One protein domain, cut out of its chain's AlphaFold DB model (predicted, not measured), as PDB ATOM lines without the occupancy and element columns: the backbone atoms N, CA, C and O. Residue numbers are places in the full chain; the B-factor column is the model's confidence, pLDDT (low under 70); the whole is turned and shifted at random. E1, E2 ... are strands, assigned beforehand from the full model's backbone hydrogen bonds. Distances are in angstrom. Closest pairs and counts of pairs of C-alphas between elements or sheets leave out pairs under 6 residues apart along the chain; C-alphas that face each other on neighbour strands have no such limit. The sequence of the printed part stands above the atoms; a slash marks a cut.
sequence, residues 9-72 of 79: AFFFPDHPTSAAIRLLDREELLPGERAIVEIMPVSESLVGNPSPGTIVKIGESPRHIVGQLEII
ATOM      1  N   ALA A   9      80.676  19.222  -2.985       95.56
ATOM      2  CA  ALA A   9      81.538  18.564  -3.951       95.56
ATOM      3  C   ALA A   9      81.039  17.138  -4.192       95.56
ATOM      4  O   ALA A   9      80.882  16.352  -3.255       95.56
ATOM      5  N   PHE A  10      80.791  16.810  -5.454       95.62
ATOM      6  CA  PHE A  10      80.243  15.530  -5.885       95.62
ATOM      7  C   PHE A  10      81.358  14.722  -6.547       95.62
ATOM      8  O   PHE A  10      81.575  14.822  -7.757       95.62
ATOM      9  N   PHE A  11      82.080  13.951  -5.733       92.75
ATOM     10  CA  PHE A  11      83.016  12.922  -6.205       92.75
ATOM     11  C   PHE A  11      82.261  11.676  -6.689       92.75
ATOM     12  O   PHE A  11      82.692  11.000  -7.617       92.75
ATOM     13  N   PHE A  12      81.083  11.437  -6.106       89.19
ATOM     14  CA  PHE A  12      80.082  10.486  -6.573       89.19
ATOM     15  C   PHE A  12      78.766  11.230  -6.850       89.19
ATOM     16  O   PHE A  12      78.465  12.189  -6.134       89.19
ATOM     17  N   PRO A  13      77.962  10.809  -7.848       84.56
ATOM     18  CA  PRO A  13      76.763  11.544  -8.260       84.56
ATOM     19  C   PRO A  13      75.763  11.843  -7.133       84.56
ATOM     20  O   PRO A  13      75.258  12.959  -7.058       84.56
ATOM     21  N   ASP A  14      75.521  10.878  -6.240       86.38
ATOM     22  CA  ASP A  14      74.428  10.942  -5.256       86.38
ATOM     23  C   ASP A  14      74.896  11.220  -3.817       86.38
ATOM     24  O   ASP A  14      74.091  11.262  -2.884       86.38
ATOM     25  N   HIS A  15      76.200  11.417  -3.617       88.69
ATOM     26  CA  HIS A  15      76.803  11.532  -2.289       88.69
ATOM     27  C   HIS A  15      77.730  12.751  -2.214       88.69
ATOM     28  O   HIS A  15      78.950  12.605  -2.316       88.69
ATOM     29  N   PRO A  16      77.178  13.971  -2.063       93.19
ATOM     30  CA  PRO A  16      78.002  15.155  -1.899       93.19
ATOM     31  C   PRO A  16      78.688  15.183  -0.537       93.19
ATOM     32  O   PRO A  16      78.136  14.754   0.477       93.19
ATOM     33  N   THR A  17      79.853  15.815  -0.506       94.00
ATOM     34  CA  THR A  17      80.531  16.230   0.722       94.00
ATOM     35  C   THR A  17      80.700  17.743   0.711       94.00
ATOM     36  O   THR A  17      80.888  18.335  -0.351       94.00
ATOM     37  N   SER A  18      80.612  18.401   1.867       94.25
ATOM     38  CA  SER A  18      80.998  19.814   1.931       94.25
ATOM     39  C   SER A  18      82.504  19.919   1.711       94.25
ATOM     40  O   SER A  18      83.260  19.093   2.227       94.25
ATOM     41  N   ALA A  19      82.949  20.917   0.958       93.81
ATOM     42  CA  ALA A  19      84.367  21.136   0.711       93.81
ATOM     43  C   ALA A  19      84.715  22.614   0.830       93.81
ATOM     44  O   ALA A  19      83.998  23.462   0.310       93.81
ATOM     45  N   ALA A  20      85.825  22.931   1.492       93.62
ATOM     46  CA  ALA A  20      86.387  24.274   1.438       93.62
ATOM     47  C   ALA A  20      87.156  24.450   0.124       93.62
ATOM     48  O   ALA A  20      87.894  23.553  -0.285       93.62
ATOM     49  N   ILE A  21      87.008  25.612  -0.512       92.88
ATOM     50  CA  ILE A  21      87.758  25.971  -1.721       92.88
ATOM     51  C   ILE A  21      88.700  27.134  -1.414       92.88
ATOM     52  O   ILE A  21      88.328  28.105  -0.750       92.88
ATOM     53  N   ARG A  22      89.934  27.036  -1.909       92.56
ATOM     54  CA  ARG A  22      90.930  28.106  -1.884       92.56
ATOM     55  C   ARG A  22      91.420  28.356  -3.305       92.56
ATOM     56  O   ARG A  22      91.968  27.458  -3.935       92.56
ATOM     57  N   LEU A  23      91.226  29.573  -3.801       93.75
ATOM     58  CA  LEU A  23      91.788  30.003  -5.081       93.75
ATOM     59  C   LEU A  23      93.307  30.161  -4.924       93.75
ATOM     60  O   LEU A  23      93.772  30.685  -3.907       93.75
ATOM     61  N   LEU A  24      94.076  29.648  -5.885       93.25
ATOM     62  CA  LEU A  24      95.542  29.661  -5.824       93.25
ATOM     63  C   LEU A  24      96.162  30.799  -6.634       93.25
ATOM     64  O   LEU A  24      97.257  31.245  -6.306       93.25
ATOM     65  N   ASP A  25      95.477  31.256  -7.681       92.44
ATOM     66  CA  ASP A  25      95.998  32.209  -8.666       92.44
ATOM     67  C   ASP A  25      95.309  33.584  -8.625       92.44
ATOM     68  O   ASP A  25      95.725  34.495  -9.339       92.44
ATOM     69  N   ARG A  26      94.259  33.748  -7.810       90.81
ATOM     70  CA  ARG A  26      93.441  34.970  -7.722       90.81
ATOM     71  C   ARG A  26      92.665  35.054  -6.407       90.81
ATOM     72  O   ARG A  26      92.608  34.084  -5.656       90.81
ATOM     73  N   GLU A  27      92.039  36.201  -6.153       89.94
ATOM     74  CA  GLU A  27      91.236  36.445  -4.942       89.94
ATOM     75  C   GLU A  27      89.747  36.127  -5.125       89.94
ATOM     76  O   GLU A  27      89.103  35.644  -4.193       89.94
ATOM     77  N   GLU A  28      89.217  36.323  -6.333       91.56
ATOM     78  CA  GLU A  28      87.809  36.102  -6.669       91.56
ATOM     79  C   GLU A  28      87.671  35.343  -7.992       91.56
ATOM     80  O   GLU A  28      88.558  35.385  -8.844       91.56
ATOM     81  N   LEU A  29      86.555  34.630  -8.154       92.06
ATOM     82  CA  LEU A  29      86.228  33.885  -9.367       92.06
ATOM     83  C   LEU A  29      84.789  34.194  -9.774       92.06
ATOM     84  O   LEU A  29      83.861  33.926  -9.008       92.06
ATOM     85  N   LEU A  30      84.608  34.737 -10.976       94.06
ATOM     86  CA  LEU A  30      83.295  35.098 -11.505       94.06
ATOM     87  C   LEU A  30      82.703  33.981 -12.388       94.06
ATOM     88  O   LEU A  30      83.432  33.119 -12.891       94.06
ATOM     89  N   PRO A  31      81.375  33.973 -12.611       94.69
ATOM     90  CA  PRO A  31      80.744  33.000 -13.498       94.69
ATOM     91  C   PRO A  31      81.357  32.993 -14.907       94.69
ATOM     92  O   PRO A  31      81.491  34.033 -15.546       94.69
ATOM     93  N   GLY A  32      81.690  31.799 -15.407       95.38
ATOM     94  CA  GLY A  32      82.297  31.592 -16.729       95.38
ATOM     95  C   GLY A  32      83.828  31.605 -16.744       95.38
ATOM     96  O   GLY A  32      84.434  31.209 -17.742       95.38
ATOM     97  N   GLU A  33      84.466  31.998 -15.644       95.81
ATOM     98  CA  GLU A  33      85.919  31.994 -15.527       95.81
ATOM     99  C   GLU A  33      86.476  30.618 -15.128       95.81
ATOM    100  O   GLU A  33      85.764  29.708 -14.700       95.81
ATOM    101  N   ARG A  34      87.797  30.466 -15.266       95.62
ATOM    102  CA  ARG A  34      88.556  29.286 -14.829       95.62
ATOM    103  C   ARG A  34      89.677  29.720 -13.906       95.62
ATOM    104  O   ARG A  34      90.337  30.706 -14.222       95.62
ATOM    105  N   ALA A  35      89.928  28.958 -12.848       94.94
ATOM    106  CA  ALA A  35      91.019  29.163 -11.896       94.94
ATOM    107  C   ALA A  35      91.631  27.831 -11.470       94.94
ATOM    108  O   ALA A  35      90.994  26.781 -11.590       94.94
ATOM    109  N   ILE A  36      92.845  27.894 -10.923       95.50
ATOM    110  CA  ILE A  36      93.428  26.774 -10.185       95.50
ATOM    111  C   ILE A  36      92.995  26.908  -8.728       95.50
ATOM    112  O   ILE A  36      93.162  27.961  -8.105       95.50
ATOM    113  N   VAL A  37      92.430  25.833  -8.186       94.88
ATOM    114  CA  VAL A  37      91.899  25.811  -6.825       94.88
ATOM    115  C   VAL A  37      92.449  24.627  -6.052       94.88
ATOM    116  O   VAL A  37      92.636  23.543  -6.598       94.88
ATOM    117  N   GLU A  38      92.654  24.827  -4.759       94.75
ATOM    118  CA  GLU A  38      92.773  23.739  -3.800       94.75
ATOM    119  C   GLU A  38      91.392  23.477  -3.199       94.75
ATOM    120  O   GLU A  38      90.705  24.401  -2.748       94.75
ATOM    121  N   ILE A  39      90.987  22.211  -3.200       93.44
ATOM    122  CA  ILE A  39      89.733  21.753  -2.614       93.44
ATOM    123  C   ILE A  39      90.033  20.838  -1.429       93.44
ATOM    124  O   ILE A  39      90.813  19.896  -1.539       93.44
ATOM    125  N   MET A  40      89.396  21.117  -0.294       93.56
ATOM    126  CA  MET A  40      89.538  20.361   0.952       93.56
ATOM    127  C   MET A  40      88.167  19.818   1.361       93.56
ATOM    128  O   MET A  40      87.381  20.534   1.993       93.56
ATOM    129  N   PRO A  41      87.838  18.581   0.966       93.25
ATOM    130  CA  PRO A  41      86.609  17.916   1.377       93.25
ATOM    131  C   PRO A  41      86.595  17.655   2.885       93.25
ATOM    132  O   PRO A  41      87.621  17.330   3.474       93.25
ATOM    133  N   VAL A  42      85.423  17.748   3.511       91.69
ATOM    134  CA  VAL A  42      85.266  17.510   4.958       91.69
ATOM    135  C   VAL A  42      85.237  16.015   5.303       91.69
ATOM    136  O   VAL A  42      85.589  15.632   6.413       91.69
ATOM    137  N   SER A  43      84.808  15.161   4.370       90.50
ATOM    138  CA  SER A  43      84.653  13.719   4.594       90.50
ATOM    139  C   SER A  43      85.442  12.912   3.572       90.50
ATOM    140  O   SER A  43      85.088  12.900   2.396       90.50
ATOM    141  N   GLU A  44      86.476  12.206   4.032       86.69
ATOM    142  CA  GLU A  44      87.328  11.350   3.191       86.69
ATOM    143  C   GLU A  44      86.573  10.146   2.609       86.69
ATOM    144  O   GLU A  44      86.769   9.789   1.447       86.69
ATOM    145  N   SER A  45      85.654   9.544   3.373       89.19
ATOM    146  CA  SER A  45      84.874   8.386   2.912       89.19
ATOM    147  C   SER A  45      83.968   8.710   1.720       89.19
ATOM    148  O   SER A  45      83.673   7.823   0.924       89.19
ATOM    149  N   LEU A  46      83.565   9.976   1.572       90.94
ATOM    150  CA  LEU A  46      82.756  10.468   0.454       90.94
ATOM    151  C   LEU A  46      83.593  10.968  -0.734       90.94
ATOM    152  O   LEU A  46      83.037  11.306  -1.775       90.94
ATOM    153  N   VAL A  47      84.920  11.012  -0.594       91.38
ATOM    154  CA  VAL A  47      85.865  11.362  -1.667       91.38
ATOM    155  C   VAL A  47      86.328  10.109  -2.409       91.38
ATOM    156  O   VAL A  47      86.501  10.134  -3.626       91.38
ATOM    157  N   GLY A  48      86.502   8.997  -1.689       88.81
ATOM    158  CA  GLY A  48      87.001   7.745  -2.253       88.81
ATOM    159  C   GLY A  48      88.493   7.821  -2.589       88.81
ATOM    160  O   GLY A  48      89.302   8.242  -1.768       88.81
ATOM    161  N   ASN A  49      88.866   7.395  -3.800       90.56
ATOM    162  CA  ASN A  49      90.250   7.408  -4.289       90.56
ATOM    163  C   ASN A  49      90.352   8.179  -5.613       90.56
ATOM    164  O   ASN A  49      90.554   7.558  -6.659       90.56
ATOM    165  N   PRO A  50      90.185   9.513  -5.599       91.75
ATOM    166  CA  PRO A  50      90.349  10.309  -6.802       91.75
ATOM    167  C   PRO A  50      91.781  10.212  -7.330       91.75
ATOM    168  O   PRO A  50      92.744  10.094  -6.568       91.75
ATOM    169  N   SER A  51      91.909  10.321  -8.645       94.31
ATOM    170  CA  SER A  51      93.178  10.451  -9.361       94.31
ATOM    171  C   SER A  51      93.162  11.698 -10.246       94.31
ATOM    172  O   SER A  51      92.077  12.217 -10.538       94.31
ATOM    173  N   PRO A  52      94.322  12.161 -10.740       96.50
ATOM    174  CA  PRO A  52      94.347  13.150 -11.807       96.50
ATOM    175  C   PRO A  52      93.425  12.758 -12.977       96.50
ATOM    176  O   PRO A  52      93.291  11.573 -13.292       96.50
ATOM    177  N   GLY A  53      92.737  13.741 -13.559       96.44
ATOM    178  CA  GLY A  53      91.693  13.571 -14.577       96.44
ATOM    179  C   GLY A  53      90.297  13.246 -14.028       96.44
ATOM    180  O   GLY A  53      89.323  13.258 -14.779       96.44
ATOM    181  N   THR A  54      90.152  12.972 -12.725       95.50
ATOM    182  CA  THR A  54      88.826  12.767 -12.118       95.50
ATOM    183  C   THR A  54      88.018  14.059 -12.181       95.50
ATOM    184  O   THR A  54      88.498  15.120 -11.779       95.50
ATOM    185  N   ILE A  55      86.770  13.955 -12.642       96.31
ATOM    186  CA  ILE A  55      85.837  15.076 -12.708       96.31
ATOM    187  C   ILE A  55      85.013  15.148 -11.427       96.31
ATOM    188  O   ILE A  55      84.320  14.198 -11.071       96.31
ATOM    189  N   VAL A  56      85.042  16.306 -10.774       95.94
ATOM    190  CA  VAL A  56      84.256  16.604  -9.573       95.94
ATOM    191  C   VAL A  56      83.283  17.722  -9.907       95.94
ATOM    192  O   VAL A  56      83.685  18.782 -10.390       95.94
ATOM    193  N   LYS A  57      81.991  17.517  -9.651       96.19
ATOM    194  CA  LYS A  57      81.009  18.600  -9.801       96.19
ATOM    195  C   LYS A  57      80.947  19.418  -8.519       96.19
ATOM    196  O   LYS A  57      81.062  18.863  -7.429       96.19
ATOM    197  N   ILE A  58      80.741  20.722  -8.656       96.06
ATOM    198  CA  ILE A  58      80.590  21.660  -7.544       96.06
ATOM    199  C   ILE A  58      79.184  22.234  -7.593       96.06
ATOM    200  O   ILE A  58      78.743  22.707  -8.640       96.06
ATOM    201  N   GLY A  59      78.473  22.193  -6.471       95.00
ATOM    202  CA  GLY A  59      77.106  22.687  -6.373       95.00
ATOM    203  C   GLY A  59      76.819  23.411  -5.066       95.00
ATOM    204  O   GLY A  59      77.486  23.201  -4.058       95.00
ATOM    205  N   GLU A  60      75.789  24.247  -5.078       91.50
ATOM    206  CA  GLU A  60      75.246  24.895  -3.873       91.50
ATOM    207  C   GLU A  60      74.090  24.088  -3.262       91.50
ATOM    208  O   GLU A  60      73.680  24.302  -2.124       91.50
ATOM    209  N   SER A  61      73.567  23.122  -4.019       82.31
ATOM    210  CA  SER A  61      72.605  22.122  -3.561       82.31
ATOM    211  C   SER A  61      72.731  20.851  -4.414       82.31
ATOM    212  O   SER A  61      73.325  20.911  -5.496       82.31
ATOM    213  N   PRO A  62      72.134  19.711  -4.009       76.31
ATOM    214  CA  PRO A  62      72.144  18.467  -4.791       76.31
ATOM    215  C   PRO A  62      71.682  18.602  -6.248       76.31
ATOM    216  O   PRO A  62      72.041  17.782  -7.085       76.31
ATOM    217  N   ARG A  63      70.875  19.623  -6.561       82.81
ATOM    218  CA  ARG A  63      70.320  19.847  -7.904       82.81
ATOM    219  C   ARG A  63      70.859  21.096  -8.597       82.81
ATOM    220  O   ARG A  63      70.497  21.339  -9.743       82.81
ATOM    221  N   HIS A  64      71.702  21.879  -7.927       90.94
ATOM    222  CA  HIS A  64      72.229  23.131  -8.461       90.94
ATOM    223  C   HIS A  64      73.749  23.045  -8.578       90.94
ATOM    224  O   HIS A  64      74.470  23.343  -7.629       90.94
ATOM    225  N   ILE A  65      74.210  22.588  -9.745       94.69
ATOM    226  CA  ILE A  65      75.630  22.513 -10.099       94.69
ATOM    227  C   ILE A  65      76.059  23.865 -10.660       94.69
ATOM    228  O   ILE A  65      75.491  24.335 -11.643       94.69
ATOM    229  N   VAL A  66      77.063  24.466 -10.034       95.12
ATOM    230  CA  VAL A  66      77.582  25.804 -10.356       95.12
ATOM    231  C   VAL A  66      78.976  25.755 -10.978       95.12
ATOM    232  O   VAL A  66      79.468  26.759 -11.479       95.12
ATOM    233  N   GLY A  67      79.619  24.585 -10.975       95.19
ATOM    234  CA  GLY A  67      80.933  24.419 -11.574       95.19
ATOM    235  C   GLY A  67      81.372  22.968 -11.692       95.19
ATOM    236  O   GLY A  67      80.717  22.037 -11.217       95.19
ATOM    237  N   GLN A  68      82.520  22.793 -12.329       95.88
ATOM    238  CA  GLN A  68      83.185  21.513 -12.500       95.88
ATOM    239  C   GLN A  68      84.682  21.705 -12.280       95.88
ATOM    240  O   GLN A  68      85.257  22.685 -12.751       95.88
ATOM    241  N   LEU A  69      85.295  20.756 -11.584       95.75
ATOM    242  CA  LEU A  69      86.734  20.655 -11.406       95.75
ATOM    243  C   LEU A  69      87.234  19.395 -12.105       95.75
ATOM    244  O   LEU A  69      86.568  18.360 -12.097       95.75
ATOM    245  N   GLU A  70      88.428  19.489 -12.664       97.50
ATOM    246  CA  GLU A  70      89.237  18.337 -13.037       97.50
ATOM    247  C   GLU A  70      90.418  18.280 -12.073       97.50
ATOM    248  O   GLU A  70      91.096  19.285 -11.847       97.50
ATOM    249  N   ILE A  71      90.637  17.122 -11.457       96.75
ATOM    250  CA  ILE A  71      91.737  16.951 -10.512       96.75
ATOM    251  C   ILE A  71      93.052  16.924 -11.288       96.75
ATOM    252  O   ILE A  71      93.228  16.096 -12.174       96.75
ATOM    253  N   ILE A  72      93.986  17.803 -10.932       97.31
ATOM    254  CA  ILE A  72      95.344  17.819 -11.502       97.31
ATOM    255  C   ILE A  72      96.356  17.114 -10.593       97.31
ATOM    256  O   ILE A  72      97.311  16.515 -11.075       97.31
TER     257      ILE A  72
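What this domain is: This is residues 9 to 72 of the 79 residues of an uncharacterized protein of Acidobacteria bacterium (UniProt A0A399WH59). One strongly twisted sheet of five strands curls round like part of a barrel, left unclosed, with its edge strands E3 and E5 apart. The short strand E1 joins two hairpins in it, E2 with E3 on one side and E4 with E5 on the other, and two long loops, residues 24 to 36 and 42 to 54, link E2 to E3 and E3 to E4. The printed part has 64 residues with five named strands, E1 to E5 along the chain, and no named helix; the class is all strand. The sheet's order is E3 E2 E1 E4 E5, antiparallel throughout. The whole is compact and rounded, with a radius of gyration of the C-alphas of 11.5 A and spans of 30 by 25 by 20 A.

Where its parts are: Find C-alpha 9 at (81.538, 18.564, -3.951), where E1, residues 9 to 12, begins. E2, residues 15 to 23, is the longest strand: from C-alpha 15 at (76.803, 11.532, -2.289) it runs 23.9 A to C-alpha 23, and it bends by 53 degrees at residue 18. E3 is residues 37 to 41, 12.6 A long. E4, residues 55 to 61, covers 17.6 A, and E5, residues 64 to 70, covers 18.3 A, ending at C-alpha 70 at (89.237, 18.337, -13.037).

How they stand to each other: Begin at E1, an inner strand. It forms a hairpin with E2, at 137 degrees between their directions; look for N 9 and O 17, 2.8 A apart and within hydrogen-bond range. The pairing of E2 is staggered: its residues 15 to 17 pair with E1 and its residues 19 to 23 with E3. In the hairpin of E2 and E3, at 143 degrees, N 38 and O 22 are 2.8 A apart. E1, E2 and E3 are a meander, each strand the antiparallel neighbour of the one before. E4 is E1's other neighbour, at 126 degrees, with N 10 and O 57 at 2.9 A; E1 to E4 form a Greek key, a meander of three strands whose first is also the antiparallel neighbour of the fourth. In the hairpin of E4 and E5, at 156 degrees, N 56 and O 69 are 2.9 A apart and N 69 and O 56 are 2.8 A apart. E2 and E5 are apart, and so are E3 and E4.

The domain as a whole: The two C-alphas farthest apart are those of Asp 14 and Arg 26, at 30.7 A. The printed part has no cut. The links E1 to E2 and E4 to E5 are tight, two residues each; E2 to E3 and E3 to E4 are long, 13 residues each. The mean pLDDT of the printed part is 92.7, and no printed residue is under 70.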